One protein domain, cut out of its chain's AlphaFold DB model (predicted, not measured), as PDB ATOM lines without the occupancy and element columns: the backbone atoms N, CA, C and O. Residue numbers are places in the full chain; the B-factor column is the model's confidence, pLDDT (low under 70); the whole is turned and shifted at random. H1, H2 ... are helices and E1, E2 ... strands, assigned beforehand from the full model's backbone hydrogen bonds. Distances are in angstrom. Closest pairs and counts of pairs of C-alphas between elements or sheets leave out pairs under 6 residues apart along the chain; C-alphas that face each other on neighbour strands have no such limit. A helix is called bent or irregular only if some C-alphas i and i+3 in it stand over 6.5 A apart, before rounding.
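This is residues 206 to 294 of the 330 residues of the protein "Erythromycin esterase" of Capnocytophaga canimorsus (UniProt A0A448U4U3). A strongly curled sheet of four strands, with the long bent strand E1 inside it, has the helix H1 packed on E1 and E6 on one face, and a separate two-stranded hairpin, E4 and E5, set beside H1 on its E4 side. Beyond the bend in E1 the hairpin E1 and E2 reaches out to one end of the long axis, while the link from E3 to E4 lies at the other end. The printed part has 89 residues with one named helix and six named strands, in the order E1, E2, H1, E3, E4, E5, E6. The larger sheet runs E2, E1, E6, E3 and is mixed; E4 and E5 make an antiparallel sheet. The class is mostly strand, and the whole is compact with a radius of gyration of the C-alphas of 13.2 A, yet elongated, spanning 42 by 27 by 22 A.

E1, residues 207 to 219, begins at C-alpha 207 (-15.222, 29.732, 5.793), is 25.2 A long and bends by 107 degrees at residue 213. E2 is residues 225 to 230, and H1 is residues 237 to 242, 8.4 A long. E3 is residues 248 to 252, E4 residues 259 to 264 and E5 residues 274 to 279, 16.3 A. E6, residues 286 to 293, is 19.5 A long and ends at C-alpha 293 (-8.774, 27.007, -10.929).

E1 pairs in a staggered way, with E6 over residues 207 to 214 and with E2 over residues 214 to 219. E1 and E6 are parallel, with N 210 and O 288 2.8 A apart. The hairpin E1 and E2 is antiparallel, with N 228 and O 216 at 2.8 A. E3 is antiparallel to E6, with N 287 and O 251 at 2.8 A. E2, H1, E3 form a split strand-helix-strand unit, two strands of one sheet joined through a helix, with E1 and E6 between them in the sheet, and its crossover is left-handed. H1 is on this sheet at a height over the sheet of 7.8 A, across the strands at 83 degrees to E1 on the local plane, and only just over E1 and E6, with 3 C-alphas on each. Every O i to N i+4 pair in H1 is within hydrogen-bond range. The closest C-alphas of H1 and E4 are those of Leu 237 and Phe 262, 5.6 A apart. E4 and E5 are an antiparallel hairpin, with N 264 and O 274 at 2.9 A. E1 and E4 are near each other, while E5 is apart from E1.

The two C-alphas farthest apart are those of Asn 222 and Asn 255, 42.0 A. The printed part has no cut and no long link. Mean pLDDT of the printed part is 85.5; residues 245 to 247 and 270 to 273 are under 70.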
ATOM      1  N   ARG A 206     -16.848  29.106  10.170       92.88
ATOM      2  CA  ARG A 206     -16.186  28.259   9.169       92.88
ATOM      3  C   ARG A 206     -16.370  28.839   7.776       92.88
ATOM      4  O   ARG A 206     -17.478  28.841   7.231       92.88
ATOM      5  N   ILE A 207     -15.262  29.261   7.177       93.38
ATOM      6  CA  ILE A 207     -15.222  29.732   5.793       93.38
ATOM      7  C   ILE A 207     -14.693  28.604   4.900       93.38
ATOM      8  O   ILE A 207     -13.552  28.169   5.048       93.38
ATOM      9  N   GLY A 208     -15.532  28.099   3.993       91.19
ATOM     10  CA  GLY A 208     -15.218  26.969   3.113       91.19
ATOM     11  C   GLY A 208     -14.940  27.395   1.673       91.19
ATOM     12  O   GLY A 208     -15.747  28.100   1.072       91.19
ATOM     13  N   GLY A 209     -13.830  26.923   1.106       90.94
ATOM     14  CA  GLY A 209     -13.509  27.098  -0.311       90.94
ATOM     15  C   GLY A 209     -13.948  25.908  -1.153       90.94
ATOM     16  O   GLY A 209     -13.604  24.770  -0.843       90.94
ATOM     17  N   LEU A 210     -14.679  26.175  -2.232       91.25
ATOM     18  CA  LEU A 210     -15.080  25.203  -3.241       91.25
ATOM     19  C   LEU A 210     -14.426  25.557  -4.579       91.25
ATOM     20  O   LEU A 210     -14.435  26.714  -4.999       91.25
ATOM     21  N   ALA A 211     -13.897  24.552  -5.267       90.62
ATOM     22  CA  ALA A 211     -13.320  24.706  -6.596       90.62
ATOM     23  C   ALA A 211     -14.193  24.010  -7.643       90.62
ATOM     24  O   ALA A 211     -14.718  22.924  -7.396       90.62
ATOM     25  N   GLY A 212     -14.350  24.658  -8.794       89.88
ATOM     26  CA  GLY A 212     -14.991  24.102  -9.975       89.88
ATOM     27  C   GLY A 212     -14.032  23.221 -10.772       89.88
ATOM     28  O   GLY A 212     -13.489  22.244 -10.260       89.88
ATOM     29  N   GLU A 213     -13.839  23.540 -12.047       90.00
ATOM     30  CA  GLU A 213     -12.968  22.780 -12.946       90.00
ATOM     31  C   GLU A 213     -11.564  23.385 -13.063       90.00
ATOM     32  O   GLU A 213     -11.354  24.578 -12.834       90.00
ATOM     33  N   GLY A 214     -10.594  22.564 -13.462       90.25
ATOM     34  CA  GLY A 214      -9.272  23.035 -13.863       90.25
ATOM     35  C   GLY A 214      -8.140  22.196 -13.293       90.25
ATOM     36  O   GLY A 214      -8.247  20.972 -13.201       90.25
ATOM     37  N   THR A 215      -7.029  22.838 -12.947       88.38
ATOM     38  CA  THR A 215      -5.825  22.155 -12.456       88.38
ATOM     39  C   THR A 215      -5.416  22.659 -11.080       88.38
ATOM     40  O   THR A 215      -5.697  23.795 -10.706       88.38
ATOM     41  N   PHE A 216      -4.750  21.800 -10.315       87.00
ATOM     42  CA  PHE A 216      -4.154  22.142  -9.024       87.00
ATOM     43  C   PHE A 216      -2.826  21.405  -8.843       87.00
ATOM     44  O   PHE A 216      -2.559  20.422  -9.534       87.00
ATOM     45  N   MET A 217      -1.991  21.870  -7.917       85.12
ATOM     46  CA  MET A 217      -0.763  21.162  -7.558       85.12
ATOM     47  C   MET A 217      -1.041  20.107  -6.492       85.12
ATOM     48  O   MET A 217      -1.673  20.387  -5.476       85.12
ATOM     49  N   GLY A 218      -0.545  18.898  -6.725       83.81
ATOM     50  CA  GLY A 218      -0.538  17.802  -5.763       83.81
ATOM     51  C   GLY A 218       0.773  17.027  -5.830       83.81
ATOM     52  O   GLY A 218       1.772  17.509  -6.366       83.81
ATOM     53  N   ARG A 219       0.770  15.813  -5.287       78.94
ATOM     54  CA  ARG A 219       1.897  14.889  -5.260       78.94
ATOM     55  C   ARG A 219       1.504  13.517  -5.790       78.94
ATOM     56  O   ARG A 219       0.371  13.068  -5.610       78.94
ATOM     57  N   ASP A 220       2.443  12.881  -6.480       76.94
ATOM     58  CA  ASP A 220       2.335  11.484  -6.896       76.94
ATOM     59  C   ASP A 220       2.680  10.533  -5.719       76.94
ATOM     60  O   ASP A 220       3.101  10.995  -4.652       76.94
ATOM     61  N   PRO A 221       2.516   9.204  -5.871       77.94
ATOM     62  CA  PRO A 221       2.881   8.239  -4.827       77.94
ATOM     63  C   PRO A 221       4.364   8.256  -4.419       77.94
ATOM     64  O   PRO A 221       4.695   7.810  -3.324       77.94
ATOM     65  N   ASN A 222       5.249   8.792  -5.263       73.38
ATOM     66  CA  ASN A 222       6.675   8.978  -4.982       73.38
ATOM     67  C   ASN A 222       6.968  10.359  -4.367       73.38
ATOM     68  O   ASN A 222       8.124  10.776  -4.287       73.38
ATOM     69  N   LEU A 223       5.926  11.086  -3.947       72.06
ATOM     70  CA  LEU A 223       5.987  12.432  -3.390       72.06
ATOM     71  C   LEU A 223       6.528  13.492  -4.366       72.06
ATOM     72  O   LEU A 223       6.862  14.590  -3.924       72.06
ATOM     73  N   ASN A 224       6.596  13.236  -5.673       74.88
ATOM     74  CA  ASN A 224       6.934  14.275  -6.646       74.88
ATOM     75  C   ASN A 224       5.761  15.231  -6.820       74.88
ATOM     76  O   ASN A 224       4.613  14.792  -6.878       74.88
ATOM     77  N   LEU A 225       6.043  16.525  -6.989       77.69
ATOM     78  CA  LEU A 225       5.018  17.476  -7.411       77.69
ATOM     79  C   LEU A 225       4.447  17.074  -8.771       77.69
ATOM     80  O   LEU A 225       5.186  16.806  -9.718       77.69
ATOM     81  N   THR A 226       3.126  17.072  -8.867       80.06
ATOM     82  CA  THR A 226       2.397  16.720 -10.082       80.06
ATOM     83  C   THR A 226       1.129  17.556 -10.212       80.06
ATOM     84  O   THR A 226       0.632  18.125  -9.236       80.06
ATOM     85  N   LEU A 227       0.602  17.637 -11.431       84.69
ATOM     86  CA  LEU A 227      -0.646  18.331 -11.718       84.69
ATOM     87  C   LEU A 227      -1.829  17.403 -11.446       84.69
ATOM     88  O   LEU A 227      -1.986  16.367 -12.091       84.69
ATOM     89  N   GLY A 228      -2.684  17.808 -10.513       85.62
ATOM     90  CA  GLY A 228      -4.014  17.250 -10.332       85.62
ATOM     91  C   GLY A 228      -5.036  17.925 -11.245       85.62
ATOM     92  O   GLY A 228      -4.844  19.059 -11.701       85.62
ATOM     93  N   ARG A 229      -6.146  17.229 -11.504       87.75
ATOM     94  CA  ARG A 229      -7.292  17.775 -12.242       87.75
ATOM     95  C   ARG A 229      -8.513  17.887 -11.342       87.75
ATOM     96  O   ARG A 229      -8.960  16.893 -10.774       87.75
ATOM     97  N   ALA A 230      -9.049  19.097 -11.249       89.38
ATOM     98  CA  ALA A 230     -10.340  19.356 -10.640       89.38
ATOM     99  C   ALA A 230     -11.444  19.274 -11.697       89.38
ATOM    100  O   ALA A 230     -11.284  19.690 -12.846       89.38
ATOM    101  N   ASN A 231     -12.570  18.714 -11.294       88.06
ATOM    102  CA  ASN A 231     -13.750  18.473 -12.101       88.06
ATOM    103  C   ASN A 231     -14.995  18.862 -11.293       88.06
ATOM    104  O   ASN A 231     -14.970  19.006 -10.078       88.06
ATOM    105  N   SER A 232     -16.127  19.032 -11.960       89.38
ATOM    106  CA  SER A 232     -17.400  19.292 -11.282       89.38
ATOM    107  C   SER A 232     -18.418  18.238 -11.706       89.38
ATOM    108  O   SER A 232     -19.213  18.498 -12.613       89.38
ATOM    109  N   PRO A 233     -18.353  17.028 -11.107       90.62
ATOM    110  CA  PRO A 233     -19.229  15.919 -11.470       90.62
ATOM    111  C   PRO A 233     -20.701  16.302 -11.341       90.62
ATOM    112  O   PRO A 233     -21.082  17.027 -10.418       90.62
ATOM    113  N   GLU A 234     -21.537  15.807 -12.246       91.50
ATOM    114  CA  GLU A 234     -22.978  16.042 -12.188       91.50
ATOM    115  C   GLU A 234     -23.565  15.597 -10.834       91.50
ATOM    116  O   GLU A 234     -23.102  14.641 -10.214       91.50
ATOM    117  N   GLY A 235     -24.546  16.350 -10.329       90.44
ATOM    118  CA  GLY A 235     -25.139  16.120  -9.006       90.44
ATOM    119  C   GLY A 235     -24.346  16.693  -7.822       90.44
ATOM    120  O   GLY A 235     -24.809  16.608  -6.685       90.44
ATOM    121  N   THR A 236     -23.183  17.313  -8.050       92.25
ATOM    122  CA  THR A 236     -22.432  18.019  -6.997       92.25
ATOM    123  C   THR A 236     -22.840  19.489  -6.857       92.25
ATOM    124  O   THR A 236     -23.314  20.130  -7.798       92.25
ATOM    125  N   LEU A 237     -22.595  20.066  -5.677       91.19
ATOM    126  CA  LEU A 237     -22.748  21.497  -5.416       91.19
ATOM    127  C   LEU A 237     -21.818  22.328  -6.309       91.19
ATOM    128  O   LEU A 237     -22.237  23.369  -6.803       91.19
ATOM    129  N   THR A 238     -20.591  21.863  -6.568       91.25
ATOM    130  CA  THR A 238     -19.650  22.551  -7.468       91.25
ATOM    131  C   THR A 238     -20.158  22.574  -8.908       91.25
ATOM    132  O   THR A 238     -20.065  23.608  -9.561       91.25
ATOM    133  N   HIS A 239     -20.804  21.501  -9.377       91.44
ATOM    134  CA  HIS A 239     -21.469  21.474 -10.683       91.44
ATOM    135  C   HIS A 239     -22.656  22.440 -10.767       91.44
ATOM    136  O   HIS A 239     -22.791  23.173 -11.746       91.44
ATOM    137  N   PHE A 240     -23.509  22.479  -9.740       90.31
ATOM    138  CA  PHE A 240     -24.626  23.425  -9.691       90.31
ATOM    139  C   PHE A 240     -24.145  24.883  -9.676       90.31
ATOM    140  O   PHE A 240     -24.674  25.718 -10.411       90.31
ATOM    141  N   LEU A 241     -23.128  25.193  -8.867       89.88
ATOM    142  CA  LEU A 241     -22.545  26.532  -8.796       89.88
ATOM    143  C   LEU A 241     -21.835  26.911 -10.102       89.88
ATOM    144  O   LEU A 241     -21.989  28.040 -10.554       89.88
ATOM    145  N   GLY A 242     -21.154  25.966 -10.756       88.12
ATOM    146  CA  GLY A 242     -20.477  26.175 -12.040       88.12
ATOM    147  C   GLY A 242     -21.411  26.447 -13.223       88.12
ATOM    148  O   GLY A 242     -20.979  27.015 -14.219       88.12
ATOM    149  N   LYS A 243     -22.703  26.097 -13.123       85.44
ATOM    150  CA  LYS A 243     -23.722  26.464 -14.125       85.44
ATOM    151  C   LYS A 243     -24.150  27.933 -14.044       85.44
ATOM    152  O   LYS A 243     -24.814  28.421 -14.959       85.44
ATOM    153  N   LYS A 244     -23.828  28.641 -12.958       79.19
ATOM    154  CA  LYS A 244     -24.139  30.069 -12.842       79.19
ATOM    155  C   LYS A 244     -23.214  30.869 -13.765       79.19
ATOM    156  O   LYS A 244     -22.060  30.513 -13.955       79.19
ATOM    157  N   LYS A 245     -23.714  31.976 -14.329       64.69
ATOM    158  CA  LYS A 245     -22.934  32.863 -15.223       64.69
ATOM    159  C   LYS A 245     -21.750  33.553 -14.526       64.69
ATOM    160  O   LYS A 245     -20.920  34.164 -15.191       64.69
ATOM    161  N   GLU A 246     -21.697  33.489 -13.202       69.38
ATOM    162  CA  GLU A 246     -20.663  34.102 -12.381       69.38
ATOM    163  C   GLU A 246     -19.556  33.089 -12.092       69.38
ATOM    164  O   GLU A 246     -19.799  32.028 -11.519       69.38
ATOM    165  N   ASN A 247     -18.322  33.441 -12.457       69.88
ATOM    166  CA  ASN A 247     -17.161  32.582 -12.224       69.88
ATOM    167  C   ASN A 247     -16.816  32.436 -10.737       69.88
ATOM    168  O   ASN A 247     -16.157  31.467 -10.381       69.88
ATOM    169  N   ASN A 248     -17.246  33.367  -9.878       84.25
ATOM    170  CA  ASN A 248     -16.984  33.338  -8.443       84.25
ATOM    171  C   ASN A 248     -18.270  33.637  -7.672       84.25
ATOM    172  O   ASN A 248     -18.935  34.627  -7.965       84.25
ATOM    173  N   VAL A 249     -18.601  32.813  -6.679       86.69
ATOM    174  CA  VAL A 249     -19.845  32.942  -5.902       86.69
ATOM    175  C   VAL A 249     -19.529  32.912  -4.414       86.69
ATOM    176  O   VAL A 249     -18.834  32.010  -3.956       86.69
ATOM    177  N   VAL A 250     -20.086  33.849  -3.647       89.75
ATOM    178  CA  VAL A 250     -20.120  33.777  -2.178       89.75
ATOM    179  C   VAL A 250     -21.523  33.378  -1.742       89.75
ATOM    180  O   VAL A 250     -22.510  33.905  -2.252       89.75
ATOM    181  N   PHE A 251     -21.630  32.434  -0.811       88.75
ATOM    182  CA  PHE A 251     -22.915  31.974  -0.298       88.75
ATOM    183  C   PHE A 251     -22.883  31.757   1.214       88.75
ATOM    184  O   PHE A 251     -21.872  31.367   1.790       88.75
ATOM    185  N   SER A 252     -24.028  31.977   1.857       91.56
ATOM    186  CA  SER A 252     -24.262  31.544   3.234       91.56
ATOM    187  C   SER A 252     -24.834  30.131   3.237       91.56
ATOM    188  O   SER A 252     -25.682  29.798   2.403       91.56
ATOM    189  N   SER A 253     -24.438  29.316   4.214       87.56
ATOM    190  CA  SER A 253     -25.014  27.987   4.439       87.56
ATOM    191  C   SER A 253     -26.513  28.010   4.750       87.56
ATOM    192  O   SER A 253     -27.194  27.001   4.577       87.56
ATOM    193  N   MET A 254     -27.052  29.164   5.158       86.25
ATOM    194  CA  MET A 254     -28.487  29.369   5.360       86.25
ATOM    195  C   MET A 254     -29.280  29.310   4.054       86.25
ATOM    196  O   MET A 254     -30.416  28.848   4.063       86.25
ATOM    197  N   ASN A 255     -28.655  29.712   2.944       85.62
ATOM    198  CA  ASN A 255     -29.247  29.723   1.603       85.62
ATOM    199  C   ASN A 255     -28.776  28.532   0.748       85.62
ATOM    200  O   ASN A 255     -29.063  28.468  -0.447       85.62
ATOM    201  N   ALA A 256     -28.013  27.612   1.342       84.56
ATOM    202  CA  ALA A 256     -27.521  26.402   0.700       84.56
ATOM    203  C   ALA A 256     -28.457  25.213   0.993       84.56
ATOM    204  O   ALA A 256     -29.157  25.220   2.011       84.56
ATOM    205  N   PRO A 257     -28.461  24.169   0.144       86.94
ATOM    206  CA  PRO A 257     -29.164  22.931   0.465       86.94
ATOM    207  C   PRO A 257     -28.649  22.337   1.784       86.94
ATOM    208  O   PRO A 257     -27.466  22.451   2.113       86.94
ATOM    209  N   GLU A 258     -29.533  21.677   2.541       90.88
ATOM    210  CA  GLU A 258     -29.162  21.071   3.827       90.88
ATOM    211  C   GLU A 258     -28.040  20.038   3.657       90.88
ATOM    212  O   GLU A 258     -27.078  20.013   4.431       90.88
ATOM    213  N   ILE A 259     -28.167  19.208   2.621       92.56
ATOM    214  CA  ILE A 259     -27.219  18.168   2.244       92.56
ATOM    215  C   ILE A 259     -26.714  18.483   0.842       92.56
ATOM    216  O   ILE A 259     -27.507  18.754  -0.059       92.56
ATOM    217  N   ALA A 260     -25.402  18.418   0.647       92.56
ATOM    218  CA  ALA A 260     -24.817  18.503  -0.681       92.56
ATOM    219  C   ALA A 260     -23.620  17.566  -0.820       92.56
ATOM    220  O   ALA A 260     -23.008  17.154   0.166       92.56
ATOM    221  N   MET A 261     -23.292  17.258  -2.069       92.81
ATOM    222  CA  MET A 261     -22.108  16.500  -2.439       92.81
ATOM    223  C   MET A 261     -21.100  17.429  -3.109       92.81
ATOM    224  O   MET A 261     -21.490  18.222  -3.961       92.81
ATOM    225  N   PHE A 262     -19.816  17.341  -2.781       90.88
ATOM    226  CA  PHE A 262     -18.773  18.036  -3.541       90.88
ATOM    227  C   PHE A 262     -17.457  17.255  -3.549       90.88
ATOM    228  O   PHE A 262     -17.202  16.469  -2.628       90.88
ATOM    229  N   PRO A 263     -16.633  17.431  -4.596       90.12
ATOM    230  CA  PRO A 263     -15.330  16.799  -4.678       90.12
ATOM    231  C   PRO A 263     -14.355  17.411  -3.670       90.12
ATOM    232  O   PRO A 263     -14.392  18.610  -3.388       90.12
ATOM    233  N   ILE A 264     -13.456  16.579  -3.152       87.06
ATOM    234  CA  ILE A 264     -12.354  16.999  -2.289       87.06
ATOM    235  C   ILE A 264     -11.032  16.729  -2.993       87.06
ATOM    236  O   ILE A 264     -10.728  15.592  -3.365       87.06
ATOM    237  N   TYR A 265     -10.230  17.783  -3.102       85.00
ATOM    238  CA  TYR A 265      -8.892  17.748  -3.677       85.00
ATOM    239  C   TYR A 265      -7.865  17.923  -2.570       85.00
ATOM    240  O   TYR A 265      -7.773  18.985  -1.969       85.00
ATOM    241  N   GLY A 266      -7.113  16.862  -2.290       79.00
ATOM    242  CA  GLY A 266      -6.020  16.879  -1.324       79.00
ATOM    243  C   GLY A 266      -4.664  16.745  -2.007       79.00
ATOM    244  O   GLY A 266      -4.577  16.360  -3.174       79.00
ATOM    245  N   ALA A 267      -3.603  16.980  -1.236       77.00
ATOM    246  CA  ALA A 267      -2.218  16.900  -1.694       77.00
ATOM    247  C   ALA A 267      -1.875  15.599  -2.439       77.00
ATOM    248  O   ALA A 267      -1.094  15.640  -3.373       77.00
ATOM    249  N   PHE A 268      -2.462  14.461  -2.063       74.75
ATOM    250  CA  PHE A 268      -2.097  13.136  -2.589       74.75
ATOM    251  C   PHE A 268      -3.155  12.517  -3.510       74.75
ATOM    252  O   PHE A 268      -3.083  11.334  -3.825       74.75
ATOM    253  N   ASN A 269      -4.165  13.289  -3.919       70.00
ATOM    254  CA  ASN A 269      -5.279  12.777  -4.708       70.00
ATOM    255  C   ASN A 269      -5.398  13.521  -6.042       70.00
ATOM    256  O   ASN A 269      -6.217  14.425  -6.197       70.00
ATOM    257  N   THR A 270      -4.527  13.171  -6.986       66.81
ATOM    258  CA  THR A 270      -4.308  13.923  -8.233       66.81
ATOM    259  C   THR A 270      -5.062  13.355  -9.437       66.81
ATOM    260  O   THR A 270      -5.233  14.059 -10.432       66.81
ATOM    261  N   SER A 271      -5.564  12.120  -9.342       61.28
ATOM    262  CA  SER A 271      -6.189  11.384 -10.452       61.28
ATOM    263  C   SER A 271      -7.681  11.070 -10.272       61.28
ATOM    264  O   SER A 271      -8.336  10.734 -11.258       61.28
ATOM    265  N   SER A 272      -8.253  11.202  -9.068       62.34
ATOM    266  CA  SER A 272      -9.673  10.893  -8.823       62.34
ATOM    267  C   SER A 272     -10.317  11.821  -7.793       62.34
ATOM    268  O   SER A 272      -9.873  11.910  -6.659       62.34
ATOM    269  N   SER A 273     -11.415  12.491  -8.129       67.62
ATOM    270  CA  SER A 273     -12.163  13.293  -7.156       67.62
ATOM    271  C   SER A 273     -12.927  12.393  -6.180       67.62
ATOM    272  O   SER A 273     -13.895  11.744  -6.577       67.62
ATOM    273  N   ILE A 274     -12.547  12.383  -4.898       79.19
ATOM    274  CA  ILE A 274     -13.383  11.773  -3.855       79.19
ATOM    275  C   ILE A 274     -14.515  12.756  -3.569       79.19
ATOM    276  O   ILE A 274     -14.278  13.839  -3.035       79.19
ATOM    277  N   CYS A 275     -15.740  12.396  -3.944       87.31
ATOM    278  CA  CYS A 275     -16.919  13.177  -3.596       87.31
ATOM    279  C   CYS A 275     -17.369  12.833  -2.176       87.31
ATOM    280  O   CYS A 275     -17.482  11.660  -1.826       87.31
ATOM    281  N   GLN A 276     -17.634  13.854  -1.365       86.94
ATOM    282  CA  GLN A 276     -18.179  13.689  -0.020       86.94
ATOM    283  C   GLN A 276     -19.581  14.271   0.055       86.94
ATOM    284  O   GLN A 276     -19.814  15.394  -0.389       86.94
ATOM    285  N   VAL A 277     -20.498  13.507   0.646       89.44
ATOM    286  CA  VAL A 277     -21.847  13.965   0.989       89.44
ATOM    287  C   VAL A 277     -21.809  14.522   2.403       89.44
ATOM    288  O   VAL A 277     -21.462  13.817   3.349       89.44
ATOM    289  N   VAL A 278     -22.172  15.789   2.557       88.69
ATOM    290  CA  VAL A 278     -22.090  16.489   3.840       88.69
ATOM    291  C   VAL A 278     -23.364  17.256   4.140       88.69
ATOM    292  O   VAL A 278     -24.088  17.679   3.240       88.69
ATOM    293  N   ARG A 279     -23.606  17.494   5.431       89.88
ATOM    294  CA  ARG A 279     -24.576  18.498   5.874       89.88
ATOM    295  C   ARG A 279     -23.898  19.860   5.854       89.88
ATOM    296  O   ARG A 279     -23.041  20.105   6.701       89.88
ATOM    297  N   ILE A 280     -24.285  20.741   4.933       90.25
ATOM    298  CA  ILE A 280     -23.555  21.987   4.654       90.25
ATOM    299  C   ILE A 280     -23.423  22.857   5.905       90.25
ATOM    300  O   ILE A 280     -22.315  23.260   6.244       90.25
ATOM    301  N   LYS A 281     -24.506  23.026   6.673       87.62
ATOM    302  CA  LYS A 281     -24.512  23.799   7.933       87.62
ATOM    303  C   LYS A 281     -23.594  23.231   9.028       87.62
ATOM    304  O   LYS A 281     -23.250  23.926   9.979       87.62
ATOM    305  N   LYS A 282     -23.185  21.961   8.922       85.00
ATOM    306  CA  LYS A 282     -22.199  21.347   9.829       85.00
ATOM    307  C   LYS A 282     -20.761  21.505   9.334       85.00
ATOM    308  O   LYS A 282     -19.837  21.136  10.043       85.00
ATOM    309  N   THR A 283     -20.531  22.027   8.137       88.50
ATOM    310  CA  THR A 283     -19.184  22.040   7.553       88.50
ATOM    311  C   THR A 283     -18.748  23.392   7.018       88.50
ATOM    312  O   THR A 283     -17.549  23.608   6.877       88.50
ATOM    313  N   ILE A 284     -19.692  24.274   6.693       91.81
ATOM    314  CA  ILE A 284     -19.466  25.589   6.096       91.81
ATOM    315  C   ILE A 284     -20.530  26.531   6.669       91.81
ATOM    316  O   ILE A 284     -21.712  26.194   6.643       91.81
ATOM    317  N   ASP A 285     -20.124  27.699   7.157       92.94
ATOM    318  CA  ASP A 285     -21.037  28.794   7.514       92.94
ATOM    319  C   ASP A 285     -21.119  29.800   6.362       92.94
ATOM    320  O   ASP A 285     -22.206  30.179   5.919       92.94
ATOM    321  N   VAL A 286     -19.953  30.138   5.806       93.88
ATOM    322  CA  VAL A 286     -19.794  30.964   4.607       93.88
ATOM    323  C   VAL A 286     -18.963  30.198   3.587       93.88
ATOM    324  O   VAL A 286     -17.865  29.741   3.891       93.88
ATOM    325  N   GLY A 287     -19.479  30.033   2.377       92.19
ATOM    326  CA  GLY A 287     -18.777  29.377   1.284       92.19
ATOM    327  C   GLY A 287     -18.353  30.364   0.206       92.19
ATOM    328  O   GLY A 287     -19.106  31.276  -0.134       92.19
ATOM    329  N   PHE A 288     -17.172  30.155  -0.364       93.25
ATOM    330  CA  PHE A 288     -16.751  30.796  -1.605       93.25
ATOM    331  C   PHE A 288     -16.480  29.727  -2.659       93.25
ATOM    332  O   PHE A 288     -15.859  28.704  -2.382       93.25
ATOM    333  N   PHE A 289     -16.966  29.953  -3.871       92.56
ATOM    334  CA  PHE A 289     -16.765  29.081  -5.015       92.56
ATOM    335  C   PHE A 289     -15.944  29.801  -6.072       92.56
ATOM    336  O   PHE A 289     -16.256  30.942  -6.409       92.56
ATOM    337  N   ILE A 290     -14.928  29.117  -6.591       92.25
ATOM    338  CA  ILE A 290     -14.104  29.560  -7.715       92.25
ATOM    339  C   ILE A 290     -14.323  28.573  -8.858       92.25
ATOM    340  O   ILE A 290     -13.921  27.414  -8.768       92.25
ATOM    341  N   GLY A 291     -14.968  29.023  -9.931       91.25
ATOM    342  CA  GLY A 291     -15.430  28.172 -11.027       91.25
ATOM    343  C   GLY A 291     -14.310  27.573 -11.866       91.25
ATOM    344  O   GLY A 291     -14.426  26.428 -12.299       91.25
ATOM    345  N   LYS A 292     -13.213  28.313 -12.051       89.88
ATOM    346  CA  LYS A 292     -12.014  27.830 -12.739       89.88
ATOM    347  C   LYS A 292     -10.781  28.045 -11.888       89.88
ATOM    348  O   LYS A 292     -10.478  29.178 -11.519       89.88
ATOM    349  N   ILE A 293     -10.058  26.966 -11.625       88.94
ATOM    350  CA  ILE A 293      -8.774  27.007 -10.929       88.94
ATOM    351  C   ILE A 293      -7.647  26.616 -11.879       88.94
ATOM    352  O   ILE A 293      -7.810  25.768 -12.751       88.94
ATOM    353  N   ASN A 294      -6.487  27.234 -11.702       87.44
ATOM    354  CA  ASN A 294      -5.282  26.851 -12.417       87.44
ATOM    355  C   ASN A 294      -4.195  26.579 -11.391       87.44
ATOM    356  O   ASN A 294      -3.997  27.369 -10.465       87.44
TER     357      ASN A 294